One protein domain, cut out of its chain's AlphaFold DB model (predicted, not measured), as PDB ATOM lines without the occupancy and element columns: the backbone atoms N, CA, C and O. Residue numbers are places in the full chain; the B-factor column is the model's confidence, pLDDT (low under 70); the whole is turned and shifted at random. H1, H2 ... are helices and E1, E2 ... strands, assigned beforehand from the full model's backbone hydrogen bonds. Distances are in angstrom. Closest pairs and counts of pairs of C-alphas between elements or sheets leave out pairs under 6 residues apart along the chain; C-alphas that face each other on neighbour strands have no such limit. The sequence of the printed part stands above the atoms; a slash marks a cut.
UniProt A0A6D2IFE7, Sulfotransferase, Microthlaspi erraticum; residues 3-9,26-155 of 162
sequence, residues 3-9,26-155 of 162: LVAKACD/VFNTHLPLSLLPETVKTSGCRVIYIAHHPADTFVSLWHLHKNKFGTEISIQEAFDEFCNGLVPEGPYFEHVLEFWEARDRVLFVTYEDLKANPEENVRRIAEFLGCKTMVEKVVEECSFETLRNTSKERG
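Overview. This is residues 3 to 9 and 26 to 155 of the 162 residues of the protein "Sulfotransferase" of Microthlaspi erraticum (UniProt A0A6D2IFE7). A small twisted sheet of four strands stands in the middle, with helix H4 over one face and helix H6 over the other. Away from the sheet, H2 and H3 make a separate pair on the side of H4's first residues, while H7 and H8 form a tail leading off from H6, and the short helix H1 only grazes the sheet. The printed part has 137 residues, with eight named helices and four named strands in the order E1 E2 H1 E3 H2 H3 H4 E4 H5 H6 H7 H8; the sheet runs E2 E1 E3 E4 and is mixed, and the class is mixed, helices and strands. The whole is only just compact, close to loose, with a radius of gyration of the C-alphas of 16.7 A and spans of 46 by 38 by 28 A.

Along the chain. Begin with the sheet: find C-alpha 3 at (98.346, 141.365, 112.879), where E1, residues 3 to 5, begins. E2 holds residues 26 to 29; E3, residues 46 to 51, runs 16.3 A from C-alpha 46 at (92.200, 137.142, 117.695); E4, residues 106 to 110, covers 12.6 A. Between E2 and E3 look for H1, residues 38 to 42. After E3 come H2, residues 54 to 69 and 21.5 A long, H3, residues 75 to 83 and 12.2 A, and H4, residues 92 to 101 and 14.4 A. After E4 read H5, residues 111 to 116, H6, residues 118 to 129 and 16.1 A, H7, residues 135 to 141, and H8, residues 144 to 153 and 14.3 A, which ends at C-alpha 153, (101.193, 163.505, 101.840).

Arrangement. Start at E3, whose neighbour E4 is parallel at 25 degrees; there N 49 and O 107 are 2.9 A apart, within hydrogen-bond range. On the other side of E3, E1 is antiparallel at 163 degrees, with N 3 and O 48 at 2.8 A, and E2 is antiparallel to E1 at 152 degrees, with N 4 and O 27 at 2.8 A. E2, H1 and E3 form a split strand-helix-strand unit, two strands running the same way with E1 between them, and its crossover is right-handed; E3, H2 H3 H4 and E4 form a strand-helix-strand unit of parallel neighbours. H4 lies over E3 and only just over E4, on which 3 of its C-alphas fall, at a height over the sheet of 10.0 A. H6, on the opposite face, lies over E3 at a height of 9.5 A and runs along the strands, at 14 degrees to E3 on the local plane. H5 only grazes the sheet with residues 111 to 116; it and H6 only just touch, with 3 pairs of C-alphas within 8 A, and only at the corner, the closest being Leu 114 and Asn 121 at 5.8 A. H1 only grazes the sheet with residues 40 to 41. H6, with residues 118 to 123 alone, touches H7, closest at the C-alphas of Glu 119 and Val 135, 5.9 A. H8 is close to H7 but not clearly touching, the closest C-alphas being those of Glu 141 and Leu 147, 7.3 A. H2, with residues 58 to 62 alone, touches H3, closest at the C-alphas of Trp 62 and Ala 78, 6.8 A, at a steep tilt of 59 degrees, opposite ways. H2 and H8 are apart. Every O i to N i+4 pair is within hydrogen-bond range in H1, H2, H3, H5, H6, H7 and H8; in H4, 5 of 6 are.

Size, cuts and confidence. The two C-alphas farthest apart, those of Glu 72 and Lys 132, are 46.5 A apart. Residues 10 to 25 are not printed, and across this cut C-alphas 9 and 26 are 11.4 A apart. Of the links that are printed whole, no link is long. The mean pLDDT of the printed part is 87.7; look for values under 70 at residues 3 to 9, 71 and 154 to 155.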
ATOM      1  N   LEU A   3      99.240 140.390 112.263       52.12
ATOM      2  CA  LEU A   3      98.346 141.365 112.879       52.12
ATOM      3  C   LEU A   3      97.643 140.697 114.068       52.12
ATOM      4  O   LEU A   3      96.872 139.753 113.916       52.12
ATOM      5  N   VAL A   4      97.901 141.192 115.273       50.78
ATOM      6  CA  VAL A   4      97.263 140.727 116.506       50.78
ATOM      7  C   VAL A   4      96.099 141.666 116.811       50.78
ATOM      8  O   VAL A   4      96.263 142.767 117.340       50.78
ATOM      9  N   ALA A   5      94.891 141.247 116.453       47.34
ATOM     10  CA  ALA A   5      93.688 142.023 116.691       47.34
ATOM     11  C   ALA A   5      93.045 141.590 118.017       47.34
ATOM     12  O   ALA A   5      92.576 140.463 118.160       47.34
ATOM     13  N   LYS A   6      92.973 142.521 118.977       40.75
ATOM     14  CA  LYS A   6      92.513 142.353 120.368       40.75
ATOM     15  C   LYS A   6      93.589 141.840 121.328       40.75
ATOM     16  O   LYS A   6      93.428 140.768 121.894       40.75
ATOM     17  N   ALA A   7      94.640 142.618 121.599       38.34
ATOM     18  CA  ALA A   7      95.555 142.215 122.669       38.34
ATOM     19  C   ALA A   7      95.014 142.535 124.073       38.34
ATOM     20  O   ALA A   7      94.608 143.664 124.384       38.34
ATOM     21  N   CYS A   8      95.069 141.518 124.927       37.50
ATOM     22  CA  CYS A   8      95.331 141.684 126.348       37.50
ATOM     23  C   CYS A   8      96.849 141.717 126.536       37.50
ATOM     24  O   CYS A   8      97.537 140.837 126.027       37.50
ATOM     25  N   ASP A   9      97.298 142.781 127.192       39.25
ATOM     26  CA  ASP A   9      98.610 143.087 127.766       39.25
ATOM     27  C   ASP A   9      99.774 142.274 127.171       39.25
ATOM     28  O   ASP A   9     100.031 141.116 127.518       39.25
ATOM     29  N   VAL A  26      94.257 147.118 118.686       83.44
ATOM     30  CA  VAL A  26      94.862 146.489 117.502       83.44
ATOM     31  C   VAL A  26      96.370 146.668 117.573       83.44
ATOM     32  O   VAL A  26      96.844 147.788 117.745       83.44
ATOM     33  N   PHE A  27      97.105 145.570 117.435       85.69
ATOM     34  CA  PHE A  27      98.562 145.551 117.450       85.69
ATOM     35  C   PHE A  27      99.082 144.780 116.242       85.69
ATOM     36  O   PHE A  27      98.420 143.884 115.724       85.69
ATOM     37  N   ASN A  28     100.290 145.098 115.800       86.00
ATOM     38  CA  ASN A  28     101.016 144.310 114.816       86.00
ATOM     39  C   ASN A  28     102.345 143.853 115.410       86.00
ATOM     40  O   ASN A  28     102.920 144.508 116.276       86.00
ATOM     41  N   THR A  29     102.828 142.710 114.947       87.94
ATOM     42  CA  THR A  29     104.130 142.180 115.340       87.94
ATOM     43  C   THR A  29     104.705 141.333 114.213       87.94
ATOM     44  O   THR A  29     103.978 140.797 113.372       87.94
ATOM     45  N   HIS A  30     106.027 141.232 114.182       89.06
ATOM     46  CA  HIS A  30     106.741 140.295 113.321       89.06
ATOM     47  C   HIS A  30     107.238 139.076 114.099       89.06
ATOM     48  O   HIS A  30     107.832 138.199 113.498       89.06
ATOM     49  N   LEU A  31     106.979 139.003 115.411       90.69
ATOM     50  CA  LEU A  31     107.407 137.875 116.228       90.69
ATOM     51  C   LEU A  31     106.720 136.566 115.794       90.69
ATOM     52  O   LEU A  31     105.515 136.584 115.501       90.69
ATOM     53  N   PRO A  32     107.443 135.433 115.849       91.44
ATOM     54  CA  PRO A  32     106.850 134.112 115.694       91.44
ATOM     55  C   PRO A  32     105.834 133.838 116.809       91.44
ATOM     56  O   PRO A  32     105.892 134.420 117.899       91.44
ATOM     57  N   LEU A  33     104.895 132.930 116.544       89.75
ATOM     58  CA  LEU A  33     103.806 132.593 117.462       89.75
ATOM     59  C   LEU A  33     104.335 132.066 118.804       89.75
ATOM     60  O   LEU A  33     103.749 132.342 119.856       89.75
ATOM     61  N   SER A  34     105.445 131.333 118.771       91.12
ATOM     62  CA  SER A  34     106.148 130.797 119.937       91.12
ATOM     63  C   SER A  34     106.695 131.871 120.883       91.12
ATOM     64  O   SER A  34     106.815 131.606 122.080       91.12
ATOM     65  N   LEU A  35     106.965 133.083 120.387       90.31
ATOM     66  CA  LEU A  35     107.464 134.215 121.178       90.31
ATOM     67  C   LEU A  35     106.369 135.201 121.605       90.31
ATOM     68  O   LEU A  35     106.657 136.161 122.324       90.31
ATOM     69  N   LEU A  36     105.118 134.989 121.192       88.25
ATOM     70  CA  LEU A  36     104.018 135.821 121.665       88.25
ATOM     71  C   LEU A  36     103.709 135.533 123.144       88.25
ATOM     72  O   LEU A  36     103.742 134.374 123.564       88.25
ATOM     73  N   PRO A  37     103.337 136.561 123.931       87.31
ATOM     74  CA  PRO A  37     102.906 136.376 125.311       87.31
ATOM     75  C   PRO A  37     101.780 135.344 125.438       87.31
ATOM     76  O   PRO A  37     100.828 135.337 124.657       87.31
ATOM     77  N   GLU A  38     101.835 134.512 126.479       83.88
ATOM     78  CA  GLU A  38     100.810 133.492 126.755       83.88
ATOM     79  C   GLU A  38      99.400 134.089 126.952       83.88
ATOM     80  O   GLU A  38      98.381 133.428 126.721       83.88
ATOM     81  N   THR A  39      99.316 135.376 127.301       83.31
ATOM     82  CA  THR A  39      98.064 136.143 127.356       83.31
ATOM     83  C   THR A  39      97.354 136.179 126.002       83.31
ATOM     84  O   THR A  39      96.125 136.110 125.963       83.31
ATOM     85  N   VAL A  40      98.078 136.181 124.878       84.94
ATOM     86  CA  VAL A  40      97.493 136.116 123.526       84.94
ATOM     87  C   VAL A  40      96.720 134.810 123.333       84.94
ATOM     88  O   VAL A  40      95.629 134.813 122.767       84.94
ATOM     89  N   LYS A  41      97.233 133.695 123.861       78.75
ATOM     90  CA  LYS A  41      96.610 132.369 123.714       78.75
ATOM     91  C   LYS A  41      95.405 132.180 124.637       78.75
ATOM     92  O   LYS A  41      94.492 131.429 124.301       78.75
ATOM     93  N   THR A  42      95.387 132.851 125.790       81.94
ATOM     94  CA  THR A  42      94.397 132.621 126.859       81.94
ATOM     95  C   THR A  42      93.288 133.678 126.944       81.94
ATOM     96  O   THR A  42      92.196 133.374 127.416       81.94
ATOM     97  N   SER A  43      93.508 134.902 126.452       81.75
ATOM     98  CA  SER A  43      92.577 136.040 126.614       81.75
ATOM     99  C   SER A  43      91.410 136.103 125.616       81.75
ATOM    100  O   SER A  43      90.579 137.015 125.669       81.75
ATOM    101  N   GLY A  44      91.345 135.174 124.659       82.88
ATOM    102  CA  GLY A  44      90.420 135.287 123.526       82.88
ATOM    103  C   GLY A  44      90.786 136.431 122.569       82.88
ATOM    104  O   GLY A  44      89.897 136.999 121.918       82.88
ATOM    105  N   CYS A  45      92.074 136.791 122.529       87.38
ATOM    106  CA  CYS A  45      92.693 137.589 121.475       87.38
ATOM    107  C   CYS A  45      92.529 136.887 120.123       87.38
ATOM    108  O   CYS A  45      92.521 135.658 120.045       87.38
ATOM    109  N   ARG A  46      92.387 137.665 119.048       91.12
ATOM    110  CA  ARG A  46      92.200 137.142 117.695       91.12
ATOM    111  C   ARG A  46      93.439 137.440 116.863       91.12
ATOM    112  O   ARG A  46      93.807 138.586 116.640       91.12
ATOM    113  N   VAL A  47      94.115 136.397 116.411       93.56
ATOM    114  CA  VAL A  47      95.363 136.548 115.658       93.56
ATOM    115  C   VAL A  47      95.068 136.382 114.176       93.56
ATOM    116  O   VAL A  47      94.431 135.406 113.782       93.56
ATOM    117  N   ILE A  48      95.516 137.335 113.365       95.94
ATOM    118  CA  ILE A  48      95.460 137.286 111.905       95.94
ATOM    119  C   ILE A  48      96.897 137.206 111.401       95.94
ATOM    120  O   ILE A  48      97.705 138.102 111.640       95.94
ATOM    121  N   TYR A  49      97.223 136.140 110.685       96.25
ATOM    122  CA  TYR A  49      98.536 135.965 110.086       96.25
ATOM    123  C   TYR A  49      98.460 136.170 108.579       96.25
ATOM    124  O   TYR A  49      97.648 135.527 107.915       96.25
ATOM    125  N   ILE A  50      99.320 137.044 108.049       96.19
ATOM    126  CA  ILE A  50      99.460 137.263 106.610       96.19
ATOM    127  C   ILE A  50     100.758 136.600 106.151       96.19
ATOM    128  O   ILE A  50     101.860 137.097 106.430       96.19
ATOM    129  N   ALA A  51     100.606 135.478 105.452       95.88
ATOM    130  CA  ALA A  51     101.664 134.848 104.677       95.88
ATOM    131  C   ALA A  51     101.799 135.539 103.318       95.88
ATOM    132  O   ALA A  51     100.855 136.136 102.816       95.88
ATOM    133  N   HIS A  52     102.975 135.465 102.722       94.50
ATOM    134  CA  HIS A  52     103.264 136.024 101.406       94.50
ATOM    135  C   HIS A  52     104.299 135.121 100.763       94.50
ATOM    136  O   HIS A  52     105.138 134.610 101.497       94.50
ATOM    137  N   HIS A  53     104.271 134.901  99.457       95.81
ATOM    138  CA  HIS A  53     105.211 134.011  98.789       95.81
ATOM    139  C   HIS A  53     106.679 134.324  99.181       95.81
ATOM    140  O   HIS A  53     107.063 135.497  99.291       95.81
ATOM    141  N   PRO A  54     107.519 133.302  99.449       94.31
ATOM    142  CA  PRO A  54     108.875 133.499  99.972       94.31
ATOM    143  C   PRO A  54     109.748 134.360  99.059       94.31
ATOM    144  O   PRO A  54     110.509 135.182  99.559       94.31
ATOM    145  N   ALA A  55     109.617 134.220  97.735       94.94
ATOM    146  CA  ALA A  55     110.403 135.015  96.792       94.94
ATOM    147  C   ALA A  55     110.041 136.509  96.858       94.94
ATOM    148  O   ALA A  55     110.931 137.357  96.894       94.94
ATOM    149  N   ASP A  56     108.751 136.836  96.949       94.62
ATOM    150  CA  ASP A  56     108.284 138.221  97.051       94.62
ATOM    151  C   ASP A  56     108.613 138.821  98.423       94.62
ATOM    152  O   ASP A  56     108.980 139.993  98.536       94.62
ATOM    153  N   THR A  57     108.563 137.997  99.474       93.25
ATOM    154  CA  THR A  57     109.019 138.374 100.818       93.25
ATOM    155  C   THR A  57     110.511 138.697 100.825       93.25
ATOM    156  O   THR A  57     110.898 139.736 101.357       93.25
ATOM    157  N   PHE A  58     111.340 137.852 100.209       94.25
ATOM    158  CA  PHE A  58     112.777 138.076 100.076       94.25
ATOM    159  C   PHE A  58     113.080 139.396  99.356       94.25
ATOM    160  O   PHE A  58     113.810 140.231  99.890       94.25
ATOM    161  N   VAL A  59     112.480 139.622  98.183       92.62
ATOM    162  CA  VAL A  59     112.690 140.854  97.404       92.62
ATOM    163  C   VAL A  59     112.283 142.083  98.220       92.62
ATOM    164  O   VAL A  59     113.046 143.045  98.316       92.62
ATOM    165  N   SER A  60     111.120 142.038  98.877       89.62
ATOM    166  CA  SER A  60     110.654 143.119  99.751       89.62
ATOM    167  C   SER A  60     111.631 143.399 100.899       89.62
ATOM    168  O   SER A  60     111.963 144.559 101.159       89.62
ATOM    169  N   LEU A  61     112.139 142.350 101.549       88.25
ATOM    170  CA  LEU A  61     113.091 142.461 102.650       88.25
ATOM    171  C   LEU A  61     114.431 143.042 102.191       88.25
ATOM    172  O   LEU A  61     114.982 143.903 102.876       88.25
ATOM    173  N   TRP A  62     114.937 142.612 101.036       89.38
ATOM    174  CA  TRP A  62     116.177 143.126 100.458       89.38
ATOM    175  C   TRP A  62     116.066 144.623 100.134       89.38
ATOM    176  O   TRP A  62     116.923 145.409 100.545       89.38
ATOM    177  N   HIS A  63     114.967 145.053  99.503       86.62
ATOM    178  CA  HIS A  63     114.709 146.476  99.256       86.62
ATOM    179  C   HIS A  63     114.566 147.280 100.550       86.62
ATOM    180  O   HIS A  63     115.120 148.375 100.651       86.62
ATOM    181  N   LEU A  64     113.871 146.743 101.559       82.62
ATOM    182  CA  LEU A  64     113.761 147.384 102.870       82.62
ATOM    183  C   LEU A  64     115.144 147.579 103.499       82.62
ATOM    184  O   LEU A  64     115.436 148.665 103.998       82.62
ATOM    185  N   HIS A  65     116.006 146.561 103.442       80.06
ATOM    186  CA  HIS A  65     117.347 146.635 104.014       80.06
ATOM    187  C   HIS A  65     118.236 147.655 103.309       80.06
ATOM    188  O   HIS A  65     118.936 148.435 103.964       80.06
ATOM    189  N   LYS A  66     118.170 147.681 101.979       81.31
ATOM    190  CA  LYS A  66     118.906 148.632 101.149       81.31
ATOM    191  C   LYS A  66     118.454 150.070 101.406       81.31
ATOM    192  O   LYS A  66     119.281 150.935 101.674       81.31
ATOM    193  N   ASN A  67     117.144 150.317 101.389       78.56
ATOM    194  CA  ASN A  67     116.589 151.670 101.469       78.56
ATOM    195  C   ASN A  67     116.608 152.247 102.890       78.56
ATOM    196  O   ASN A  67     116.795 153.448 103.059       78.56
ATOM    197  N   LYS A  68     116.396 151.415 103.920       72.56
ATOM    198  CA  LYS A  68     116.262 151.881 105.310       72.56
ATOM    199  C   LYS A  68     117.582 151.903 106.076       72.56
ATOM    200  O   LYS A  68     117.774 152.792 106.901       72.56
ATOM    201  N   PHE A  69     118.470 150.941 105.827       71.75
ATOM    202  CA  PHE A  69     119.724 150.799 106.578       71.75
ATOM    203  C   PHE A  69     120.969 151.138 105.750       71.75
ATOM    204  O   PHE A  69     122.068 151.152 106.299       71.75
ATOM    205  N   GLY A  70     120.815 151.446 104.455       71.81
ATOM    206  CA  GLY A  70     121.933 151.816 103.579       71.81
ATOM    207  C   GLY A  70     122.918 150.672 103.337       71.81
ATOM    208  O   GLY A  70     124.088 150.913 103.064       71.81
ATOM    209  N   THR A  71     122.463 149.427 103.492       69.06
ATOM    210  CA  THR A  71     123.314 148.236 103.410       69.06
ATOM    211  C   THR A  71     123.665 147.919 101.954       69.06
ATOM    212  O   THR A  71     122.772 147.819 101.113       69.06
ATOM    213  N   GLU A  72     124.949 147.697 101.664       79.88
ATOM    214  CA  GLU A  72     125.458 147.321 100.332       79.88
ATOM    215  C   GLU A  72     125.554 145.793 100.127       79.88
ATOM    216  O   GLU A  72     126.415 145.315  99.393       79.88
ATOM    217  N   ILE A  73     124.694 145.000 100.776       84.50
ATOM    218  CA  ILE A  73     124.684 143.545 100.565       84.50
ATOM    219  C   ILE A  73     124.225 143.217  99.138       84.50
ATOM    220  O   ILE A  73     123.225 143.761  98.643       84.50
ATOM    221  N   SER A  74     124.943 142.323  98.457       90.38
ATOM    222  CA  SER A  74     124.515 141.866  97.138       90.38
ATOM    223  C   SER A  74     123.220 141.056  97.245       90.38
ATOM    224  O   SER A  74     122.940 140.419  98.258       90.38
ATOM    225  N   ILE A  75     122.409 141.049  96.182       91.31
ATOM    226  CA  ILE A  75     121.168 140.258  96.172       91.31
ATOM    227  C   ILE A  75     121.443 138.758  96.367       91.31
ATOM    228  O   ILE A  75     120.628 138.061  96.959       91.31
ATOM    229  N   GLN A  76     122.602 138.271  95.910       94.12
ATOM    230  CA  GLN A  76     122.991 136.870  96.045       94.12
ATOM    231  C   GLN A  76     123.308 136.516  97.502       94.12
ATOM    232  O   GLN A  76     122.775 135.539  98.015       94.12
ATOM    233  N   GLU A  77     124.110 137.339  98.183       92.81
ATOM    234  CA  GLU A  77     124.419 137.147  99.606       92.81
ATOM    235  C   GLU A  77     123.156 137.255 100.465       92.81
ATOM    236  O   GLU A  77     122.921 136.410 101.322       92.81
ATOM    237  N   ALA A  78     122.292 138.237 100.189       92.50
ATOM    238  CA  ALA A  78     121.023 138.384 100.899       92.50
ATOM    239  C   ALA A  78     120.094 137.176 100.686       92.50
ATOM    240  O   ALA A  78     119.347 136.795 101.588       92.50
ATOM    241  N   PHE A  79     120.111 136.580  99.491       94.81
ATOM    242  CA  PHE A  79     119.340 135.374  99.199       94.81
ATOM    243  C   PHE A  79     119.875 134.174  99.984       94.81
ATOM    244  O   PHE A  79     119.093 133.444 100.592       94.81
ATOM    245  N   ASP A  80     121.198 134.009 100.034       95.94
ATOM    246  CA  ASP A  80     121.836 132.958 100.825       95.94
ATOM    247  C   ASP A  80     121.523 133.130 102.321       95.94
ATOM    248  O   ASP A  80     121.178 132.157 102.994       95.94
ATOM    249  N   GLU A  81     121.566 134.354 102.854       94.12
ATOM    250  CA  GLU A  81     121.147 134.653 104.230       94.12
ATOM    251  C   GLU A  81     119.676 134.295 104.469       94.12
ATOM    252  O   GLU A  81     119.365 133.600 105.438       94.12
ATOM    253  N   PHE A  82     118.772 134.686 103.566       94.44
ATOM    254  CA  PHE A  82     117.350 134.345 103.650       94.44
ATOM    255  C   PHE A  82     117.122 132.827 103.670       94.44
ATOM    256  O   PHE A  82     116.393 132.325 104.528       94.44
ATOM    257  N   CYS A  83     117.780 132.082 102.779       95.19
ATOM    258  CA  CYS A  83     117.694 130.621 102.722       95.19
ATOM    259  C   CYS A  83     118.258 129.936 103.972       95.19
ATOM    260  O   CYS A  83     117.739 128.898 104.379       95.19
ATOM    261  N   ASN A  84     119.286 130.514 104.596       96.25
ATOM    262  CA  ASN A  84     119.862 130.021 105.849       96.25
ATOM    263  C   ASN A  84     119.112 130.521 107.099       96.25
ATOM    264  O   ASN A  84     119.525 130.227 108.221       96.25
ATOM    265  N   GLY A  85     118.024 131.280 106.925       93.56
ATOM    266  CA  GLY A  85     117.230 131.835 108.020       93.56
ATOM    267  C   GLY A  85     117.908 132.982 108.777       93.56
ATOM    268  O   GLY A  85     117.445 133.352 109.852       93.56
ATOM    269  N   LEU A  86     118.974 133.562 108.224       91.81
ATOM    270  CA  LEU A  86     119.751 134.668 108.794       91.81
ATOM    271  C   LEU A  86     119.118 136.024 108.461       91.81
ATOM    272  O   LEU A  86     119.772 136.941 107.980       91.81
ATOM    273  N   VAL A  87     117.819 136.143 108.708       86.38
ATOM    274  CA  VAL A  87     117.036 137.355 108.455       86.38
ATOM    275  C   VAL A  87     116.252 137.744 109.703       86.38
ATOM    276  O   VAL A  87     115.989 136.877 110.543       86.38
ATOM    277  N   PRO A  88     115.862 139.024 109.850       83.44
ATOM    278  CA  PRO A  88     114.970 139.435 110.925       83.44
ATOM    279  C   PRO A  88     113.741 138.520 111.003       83.44
ATOM    280  O   PRO A  88     113.120 138.212 109.985       83.44
ATOM    281  N   GLU A  89     113.464 138.036 112.218       84.88
ATOM    282  CA  GLU A  89     112.341 137.144 112.536       84.88
ATOM    283  C   GLU A  89     112.306 135.832 111.725       84.88
ATOM    284  O   GLU A  89     111.289 135.137 111.683       84.88
ATOM    285  N   GLY A  90     113.432 135.465 111.108       86.56
ATOM    286  CA  GLY A  90     113.637 134.164 110.496       86.56
ATOM    287  C   GLY A  90     113.887 133.055 111.529       86.56
ATOM    288  O   GLY A  90     114.045 133.327 112.722       86.56
ATOM    289  N   PRO A  91     113.970 131.794 111.077       95.44
ATOM    290  CA  PRO A  91     113.852 131.354 109.684       95.44
ATOM    291  C   PRO A  91     112.430 131.489 109.103       95.44
ATOM    292  O   PRO A  91     111.439 131.212 109.775       95.44
ATOM    293  N   TYR A  92     112.315 131.932 107.845       94.31
ATOM    294  CA  TYR A  92     111.021 132.302 107.249       94.31
ATOM    295  C   TYR A  92     110.022 131.131 107.173       94.31
ATOM    296  O   TYR A  92     108.836 131.311 107.465       94.31
ATOM    297  N   PHE A  93     110.468 129.937 106.773       94.62
ATOM    298  CA  PHE A  93     109.563 128.801 106.568       94.62
ATOM    299  C   PHE A  93     109.008 128.282 107.892       94.62
ATOM    300  O   PHE A  93     107.810 128.040 107.999       94.62
ATOM    301  N   GLU A  94     109.858 128.186 108.906       96.31
ATOM    302  CA  GLU A  94     109.521 127.834 110.280       96.31
ATOM    303  C   GLU A  94     108.547 128.856 110.862       96.31
ATOM    304  O   GLU A  94     107.516 128.480 111.417       96.31
ATOM    305  N   HIS A  95     108.808 130.146 110.637       94.62
ATOM    306  CA  HIS A  95     107.908 131.218 111.041       94.62
ATOM    307  C   HIS A  95     106.512 131.041 110.428       94.62
ATOM    308  O   HIS A  95     105.515 131.077 111.140       94.62
ATOM    309  N   VAL A  96     106.402 130.814 109.113       95.94
ATOM    310  CA  VAL A  96     105.105 130.559 108.456       95.94
ATOM    311  C   VAL A  96     104.455 129.272 108.967       95.94
ATOM    312  O   VAL A  96     103.237 129.248 109.169       95.94
ATOM    313  N   LEU A  97     105.247 128.220 109.181       96.62
ATOM    314  CA  LEU A  97     104.769 126.913 109.618       96.62
ATOM    315  C   LEU A  97     104.111 126.988 110.997       96.62
ATOM    316  O   LEU A  97     103.019 126.446 111.152       96.62
ATOM    317  N   GLU A  98     104.689 127.719 111.956       95.31
ATOM    318  CA  GLU A  98     104.094 127.894 113.290       95.31
ATOM    319  C   GLU A  98     102.652 128.431 113.217       95.31
ATOM    320  O   GLU A  98     101.738 127.910 113.862       95.31
ATOM    321  N   PHE A  99     102.418 129.462 112.400       95.38
ATOM    322  CA  PHE A  99     101.078 130.035 112.238       95.38
ATOM    323  C   PHE A  99     100.156 129.148 111.402       95.38
ATOM    324  O   PHE A  99      98.949 129.114 111.649       95.38
ATOM    325  N   TRP A 100     100.698 128.424 110.422       96.50
ATOM    326  CA  TRP A 100      99.928 127.467 109.634       96.50
ATOM    327  C   TRP A 100      99.416 126.310 110.496       96.50
ATOM    328  O   TRP A 100      98.258 125.906 110.373       96.50
ATOM    329  N   GLU A 101     100.240 125.780 111.394       96.81
ATOM    330  CA  GLU A 101      99.845 124.713 112.315       96.81
ATOM    331  C   GLU A 101      98.762 125.175 113.299       96.81
ATOM    332  O   GLU A 101      97.848 124.406 113.590       96.81
ATOM    333  N   ALA A 102      98.784 126.447 113.704       94.25
ATOM    334  CA  ALA A 102      97.798 127.071 114.593       94.25
ATOM    335  C   ALA A 102      96.561 127.670 113.883       94.25
ATOM    336  O   ALA A 102      95.823 128.467 114.473       94.25
ATOM    337  N   ARG A 103      96.308 127.317 112.614       94.31
ATOM    338  CA  ARG A 103      95.191 127.854 111.798       94.31
ATOM    339  C   ARG A 103      93.784 127.516 112.311       94.31
ATOM    340  O   ARG A 103      92.799 128.016 111.779       94.31
ATOM    341  N   ASP A 104      93.672 126.655 113.319       91.75
ATOM    342  CA  ASP A 104      92.432 126.409 114.061       91.75
ATOM    343  C   ASP A 104      92.045 127.600 114.959       91.75
ATOM    344  O   ASP A 104      90.867 127.794 115.259       91.75
ATOM    345  N   ARG A 105      93.026 128.410 115.376       90.50
ATOM    346  CA  ARG A 105      92.860 129.570 116.277       90.50
ATOM    347  C   ARG A 105      93.298 130.889 115.643       90.50
ATOM    348  O   ARG A 105      92.877 131.955 116.092       90.50
ATOM    349  N   VAL A 106      94.146 130.817 114.624       93.50
ATOM    350  CA  VAL A 106      94.669 131.951 113.860       93.50
ATOM    351  C   VAL A 106      93.924 132.054 112.533       93.50
ATOM    352  O   VAL A 106      93.796 131.069 111.808       93.50
ATOM    353  N   LEU A 107      93.495 133.261 112.158       96.62
ATOM    354  CA  LEU A 107      93.055 133.515 110.792       96.62
ATOM    355  C   LEU A 107      94.281 133.612 109.882       96.62
ATOM    356  O   LEU A 107      94.933 134.652 109.810       96.62
ATOM    357  N   PHE A 108      94.586 132.520 109.189       96.62
ATOM    358  CA  PHE A 108      95.643 132.480 108.185       96.62
ATOM    359  C   PHE A 108      95.124 133.003 106.839       96.62
ATOM    360  O   PHE A 108      94.141 132.482 106.292       96.62
ATOM    361  N   VAL A 109      95.787 134.029 106.309       96.31
ATOM    362  CA  VAL A 109      95.484 134.674 105.024       96.31
ATOM    363  C   VAL A 109      96.778 134.818 104.225       96.31
ATOM    364  O   VAL A 109      97.851 134.969 104.807       96.31
ATOM    365  N   THR A 110      96.691 134.771 102.901       95.94
ATOM    366  CA  THR A 110      97.829 135.060 102.023       95.94
ATOM    367  C   THR A 110      97.712 136.474 101.453       95.94
ATOM    368  O   THR A 110      96.612 137.001 101.266       95.94
ATOM    369  N   TYR A 111      98.843 137.123 101.202       95.00
ATOM    370  CA  TYR A 111      98.888 138.426 100.546       95.00
ATOM    371  C   TYR A 111      98.316 138.349  99.124       95.00
ATOM    372  O   TYR A 111      97.628 139.261  98.667       95.00
ATOM    373  N   GLU A 112      98.547 137.230  98.447       96.19
ATOM    374  CA  GLU A 112      98.039 136.926  97.117       96.19
ATOM    375  C   GLU A 112      96.510 136.885  97.107       96.19
ATOM    376  O   GLU A 112      95.896 137.529  96.256       96.19
ATOM    377  N   ASP A 113      95.888 136.222  98.087       96.00
ATOM    378  CA  ASP A 113      94.428 136.197  98.222       96.00
ATOM    379  C   ASP A 113      93.873 137.579  98.564       96.00
ATOM    380  O   ASP A 113      92.864 137.991  97.989       96.00
ATOM    381  N   LEU A 114      94.536 138.319  99.462       94.75
ATOM    382  CA  LEU A 114      94.153 139.694  99.802       94.75
ATOM    383  C   LEU A 114      94.150 140.600  98.569       94.75
ATOM    384  O   LEU A 114      93.286 141.465  98.446       94.75
ATOM    385  N   LYS A 115      95.098 140.393  97.654       94.00
ATOM    386  CA  LYS A 115      95.209 141.157  96.410       94.00
ATOM    387  C   LYS A 115      94.215 140.694  95.347       94.00
ATOM    388  O   LYS A 115      93.648 141.531  94.651       94.00
ATOM    389  N   ALA A 116      94.022 139.386  95.198       96.69
ATOM    390  CA  ALA A 116      93.150 138.818  94.174       96.69
ATOM    391  C   ALA A 116      91.663 139.004  94.508       96.69
ATOM    392  O   ALA A 116      90.872 139.318  93.624       96.69
ATOM    393  N   ASN A 117      91.294 138.839  95.782       97.00
ATOM    394  CA  ASN A 117      89.912 138.843  96.261       97.00
ATOM    395  C   ASN A 117      89.772 139.740  97.510       97.00
ATOM    396  O   ASN A 117      89.507 139.240  98.612       97.00
ATOM    397  N   PRO A 118      89.969 141.066  97.382       95.56
ATOM    398  CA  PRO A 118      90.048 141.966  98.532       95.56
ATOM    399  C   PRO A 118      88.740 142.031  99.330       95.56
ATOM    400  O   PRO A 118      88.762 141.924 100.554       95.56
ATOM    401  N   GLU A 119      87.586 142.131  98.665       96.88
ATOM    402  CA  GLU A 119      86.286 142.210  99.346       96.88
ATOM    403  C   GLU A 119      85.945 140.935 100.128       96.88
ATOM    404  O   GLU A 119      85.424 140.995 101.245       96.88
ATOM    405  N   GLU A 120      86.244 139.767  99.559       97.12
ATOM    406  CA  GLU A 120      86.031 138.479 100.218       97.12
ATOM    407  C   GLU A 120      86.899 138.354 101.470       97.12
ATOM    408  O   GLU A 120      86.395 138.017 102.545       97.12
ATOM    409  N   ASN A 121      88.183 138.702 101.367       96.62
ATOM    410  CA  ASN A 121      89.090 138.636 102.505       96.62
ATOM    411  C   ASN A 121      88.756 139.676 103.580       96.62
ATOM    412  O   ASN A 121      88.806 139.345 104.764       96.62
ATOM    413  N   VAL A 122      88.340 140.893 103.214       96.12
ATOM    414  CA  VAL A 122      87.855 141.893 104.182       96.12
ATOM    415  C   VAL A 122      86.613 141.384 104.914       96.12
ATOM    416  O   VAL A 122      86.525 141.529 106.134       96.12
ATOM    417  N   ARG A 123      85.676 140.733 104.212       96.75
ATOM    418  CA  ARG A 123      84.499 140.110 104.835       96.75
ATOM    419  C   ARG A 123      84.898 138.991 105.798       96.75
ATOM    420  O   ARG A 123      84.467 139.006 106.948       96.75
ATOM    421  N   ARG A 124      85.789 138.091 105.375       96.38
ATOM    422  CA  ARG A 124      86.332 137.000 106.202       96.38
ATOM    423  C   ARG A 124      87.051 137.523 107.451       96.38
ATOM    424  O   ARG A 124      86.868 136.984 108.541       96.38
ATOM    425  N   ILE A 125      87.834 138.596 107.318       95.12
ATOM    426  CA  ILE A 125      88.492 139.275 108.442       95.12
ATOM    427  C   ILE A 125      87.450 139.893 109.379       95.12
ATOM    428  O   ILE A 125      87.541 139.700 110.588       95.12
ATOM    429  N   ALA A 126      86.442 140.596 108.862       94.06
ATOM    430  CA  ALA A 126      85.399 141.213 109.681       94.06
ATOM    431  C   ALA A 126      84.581 140.173 110.465       94.06
ATOM    432  O   ALA A 126      84.328 140.358 111.656       94.06
ATOM    433  N   GLU A 127      84.236 139.050 109.834       94.88
ATOM    434  CA  GLU A 127      83.581 137.907 110.478       94.88
ATOM    435  C   GLU A 127      84.457 137.315 111.583       94.88
ATOM    436  O   GLU A 127      84.000 137.158 112.719       94.88
ATOM    437  N   PHE A 128      85.740 137.079 111.293       94.06
ATOM    438  CA  PHE A 128      86.699 136.614 112.291       94.06
ATOM    439  C   PHE A 128      86.847 137.605 113.445       94.06
ATOM    440  O   PHE A 128      86.941 137.185 114.593       94.06
ATOM    441  N   LEU A 129      86.802 138.915 113.189       90.81
ATOM    442  CA  LEU A 129      86.832 139.987 114.192       90.81
ATOM    443  C   LEU A 129      85.469 140.280 114.832       90.81
ATOM    444  O   LEU A 129      85.406 140.987 115.839       90.81
ATOM    445  N   GLY A 130      84.395 139.628 114.379       90.94
ATOM    446  CA  GLY A 130      83.047 139.782 114.924       90.94
ATOM    447  C   GLY A 130      82.536 141.217 114.826       90.94
ATOM    448  O   GLY A 130      81.752 141.644 115.675       90.94
ATOM    449  N   CYS A 131      83.009 141.975 113.835       87.56
ATOM    450  CA  CYS A 131      82.611 143.353 113.602       87.56
ATOM    451  C   CYS A 131      81.822 143.475 112.296       87.56
ATOM    452  O   CYS A 131      81.965 142.683 111.367       87.56
ATOM    453  N   LYS A 132      80.954 144.486 112.235       89.69
ATOM    454  CA  LYS A 132      80.295 144.886 110.990       89.69
ATOM    455  C   LYS A 132      81.175 145.923 110.306       89.69
ATOM    456  O   LYS A 132      81.666 146.828 110.976       89.69
ATOM    457  N   THR A 133      81.341 145.811 108.995       89.25
ATOM    458  CA  THR A 133      82.129 146.759 108.205       89.25
ATOM    459  C   THR A 133      81.447 147.075 106.876       89.25
ATOM    460  O   THR A 133      80.613 146.300 106.408       89.25
ATOM    461  N   MET A 134      81.801 148.216 106.282       93.81
ATOM    462  CA  MET A 134      81.484 148.546 104.891       93.81
ATOM    463  C   MET A 134      82.632 148.028 104.026       93.81
ATOM    464  O   MET A 134      83.669 148.680 103.928       93.81
ATOM    465  N   VAL A 135      82.467 146.826 103.476       93.94
ATOM    466  CA  VAL A 135      83.543 146.072 102.813       93.94
ATOM    467  C   VAL A 135      84.168 146.881 101.680       93.94
ATOM    468  O   VAL A 135      85.383 147.040 101.643       93.94
ATOM    469  N   GLU A 136      83.338 147.454 100.818       95.25
ATOM    470  CA  GLU A 136      83.752 148.187  99.622       95.25
ATOM    471  C   GLU A 136      84.566 149.429 100.000       95.25
ATOM    472  O   GLU A 136      85.635 149.676  99.449       95.25
ATOM    473  N   LYS A 137      84.109 150.156 101.027       95.25
ATOM    474  CA  LYS A 137      84.800 151.342 101.543       95.25
ATOM    475  C   LYS A 137      86.162 150.991 102.149       95.25
ATOM    476  O   LYS A 137      87.129 151.709 101.928       95.25
ATOM    477  N   VAL A 138      86.252 149.890 102.900       94.44
ATOM    478  CA  VAL A 138      87.534 149.436 103.464       94.44
ATOM    479  C   VAL A 138      88.508 149.048 102.355       94.44
ATOM    480  O   VAL A 138      89.677 149.413 102.428       94.44
ATOM    481  N   VAL A 139      88.047 148.343 101.320       95.00
ATOM    482  CA  VAL A 139      88.895 147.984 100.174       95.00
ATOM    483  C   VAL A 139      89.414 149.231  99.457       95.00
ATOM    484  O   VAL A 139      90.598 149.292  99.133       95.00
ATOM    485  N   GLU A 140      88.564 150.235  99.246       94.50
ATOM    486  CA  GLU A 140      88.948 151.504  98.621       94.50
ATOM    487  C   GLU A 140      89.992 152.271  99.454       94.50
ATOM    488  O   GLU A 140      91.047 152.664  98.938       94.50
ATOM    489  N   GLU A 141      89.739 152.440 100.756       93.62
ATOM    490  CA  GLU A 141      90.622 153.171 101.676       93.62
ATOM    491  C   GLU A 141      91.958 152.447 101.910       93.62
ATOM    492  O   GLU A 141      92.993 153.092 102.082       93.62
ATOM    493  N   CYS A 142      91.960 151.113 101.884       90.62
ATOM    494  CA  CYS A 142      93.157 150.286 102.049       90.62
ATOM    495  C   CYS A 142      93.811 149.879 100.720       90.62
ATOM    496  O   CYS A 142      94.733 149.058 100.723       90.62
ATOM    497  N   SER A 143      93.368 150.424  99.586       90.94
ATOM    498  CA  SER A 143      93.996 150.140  98.297       90.94
ATOM    499  C   SER A 143      95.434 150.668  98.259       90.94
ATOM    500  O   SER A 143      95.778 151.667  98.898       90.94
ATOM    501  N   PHE A 144      96.298 150.007  97.484       87.81
ATOM    502  CA  PHE A 144      97.699 150.418  97.362       87.81
ATOM    503  C   PHE A 144      97.840 151.867  96.878       87.81
ATOM    504  O   PHE A 144      98.706 152.596  97.354       87.81
ATOM    505  N   GLU A 145      96.981 152.297  95.952       90.06
ATOM    506  CA  GLU A 145      96.994 153.659  95.422       90.06
ATOM    507  C   GLU A 145      96.656 154.684  96.504       90.06
ATOM    508  O   GLU A 145      97.424 155.632  96.692       90.06
ATOM    509  N   THR A 146      95.573 154.458  97.256       91.56
ATOM    510  CA  THR A 146      95.170 155.322  98.372       91.56
ATOM    511  C   THR A 146      96.278 155.400  99.416       91.56
ATOM    512  O   THR A 146      96.752 156.493  99.728       91.56
ATOM    513  N   LEU A 147      96.775 154.252  99.889       88.31
ATOM    514  CA  LEU A 147      97.809 154.198 100.925       88.31
ATOM    515  C   LEU A 147      99.121 154.857 100.477       88.31
ATOM    516  O   LEU A 147      99.724 155.617 101.238       88.31
ATOM    517  N   ARG A 148      99.556 154.627  99.232       86.38
ATOM    518  CA  ARG A 148     100.765 155.249  98.670       86.38
ATOM    519  C   ARG A 148     100.631 156.768  98.586       86.38
ATOM    520  O   ARG A 148     101.595 157.476  98.871       86.38
ATOM    521  N   ASN A 149      99.464 157.271  98.192       87.19
ATOM    522  CA  ASN A 149      99.220 158.709  98.100       87.19
ATOM    523  C   ASN A 149      99.186 159.352  99.495       87.19
ATOM    524  O   ASN A 149      99.877 160.342  99.720       87.19
ATOM    525  N   THR A 150      98.506 158.732 100.463       84.69
ATOM    526  CA  THR A 150      98.478 159.211 101.855       84.69
ATOM    527  C   THR A 150      99.866 159.201 102.511       84.69
ATOM    528  O   THR A 150     100.199 160.125 103.251       84.69
ATOM    529  N   SER A 151     100.713 158.203 102.224       75.81
ATOM    530  CA  SER A 151     102.109 158.164 102.702       75.81
ATOM    531  C   SER A 151     102.919 159.354 102.183       75.81
ATOM    532  O   SER A 151     103.619 160.010 102.955       75.81
ATOM    533  N   LYS A 152     102.787 159.674 100.887       72.94
ATOM    534  CA  LYS A 152     103.459 160.828 100.267       72.94
ATOM    535  C   LYS A 152     103.035 162.144 100.916       72.94
ATOM    536  O   LYS A 152     103.884 162.981 101.207       72.94
ATOM    537  N   GLU A 153     101.741 162.312 101.180       73.94
ATOM    538  CA  GLU A 153     101.193 163.505 101.840       73.94
ATOM    539  C   GLU A 153     101.698 163.672 103.281       73.94
ATOM    540  O   GLU A 153     101.898 164.795 103.743       73.94
ATOM    541  N   ARG A 154     101.953 162.563 103.986       69.19
ATOM    542  CA  ARG A 154     102.486 162.553 105.358       69.19
ATOM    543  C   ARG A 154     103.992 162.808 105.454       69.19
ATOM    544  O   ARG A 154     104.506 162.915 106.565       69.19
ATOM    545  N   GLY A 155     104.700 162.917 104.329       56.72
ATOM    546  CA  GLY A 155     106.158 163.070 104.312       56.72
ATOM    547  C   GLY A 155     106.915 161.804 104.727       56.72
ATOM    548  O   GLY A 155     108.118 161.860 104.972       56.72
TER     549      GLY A 155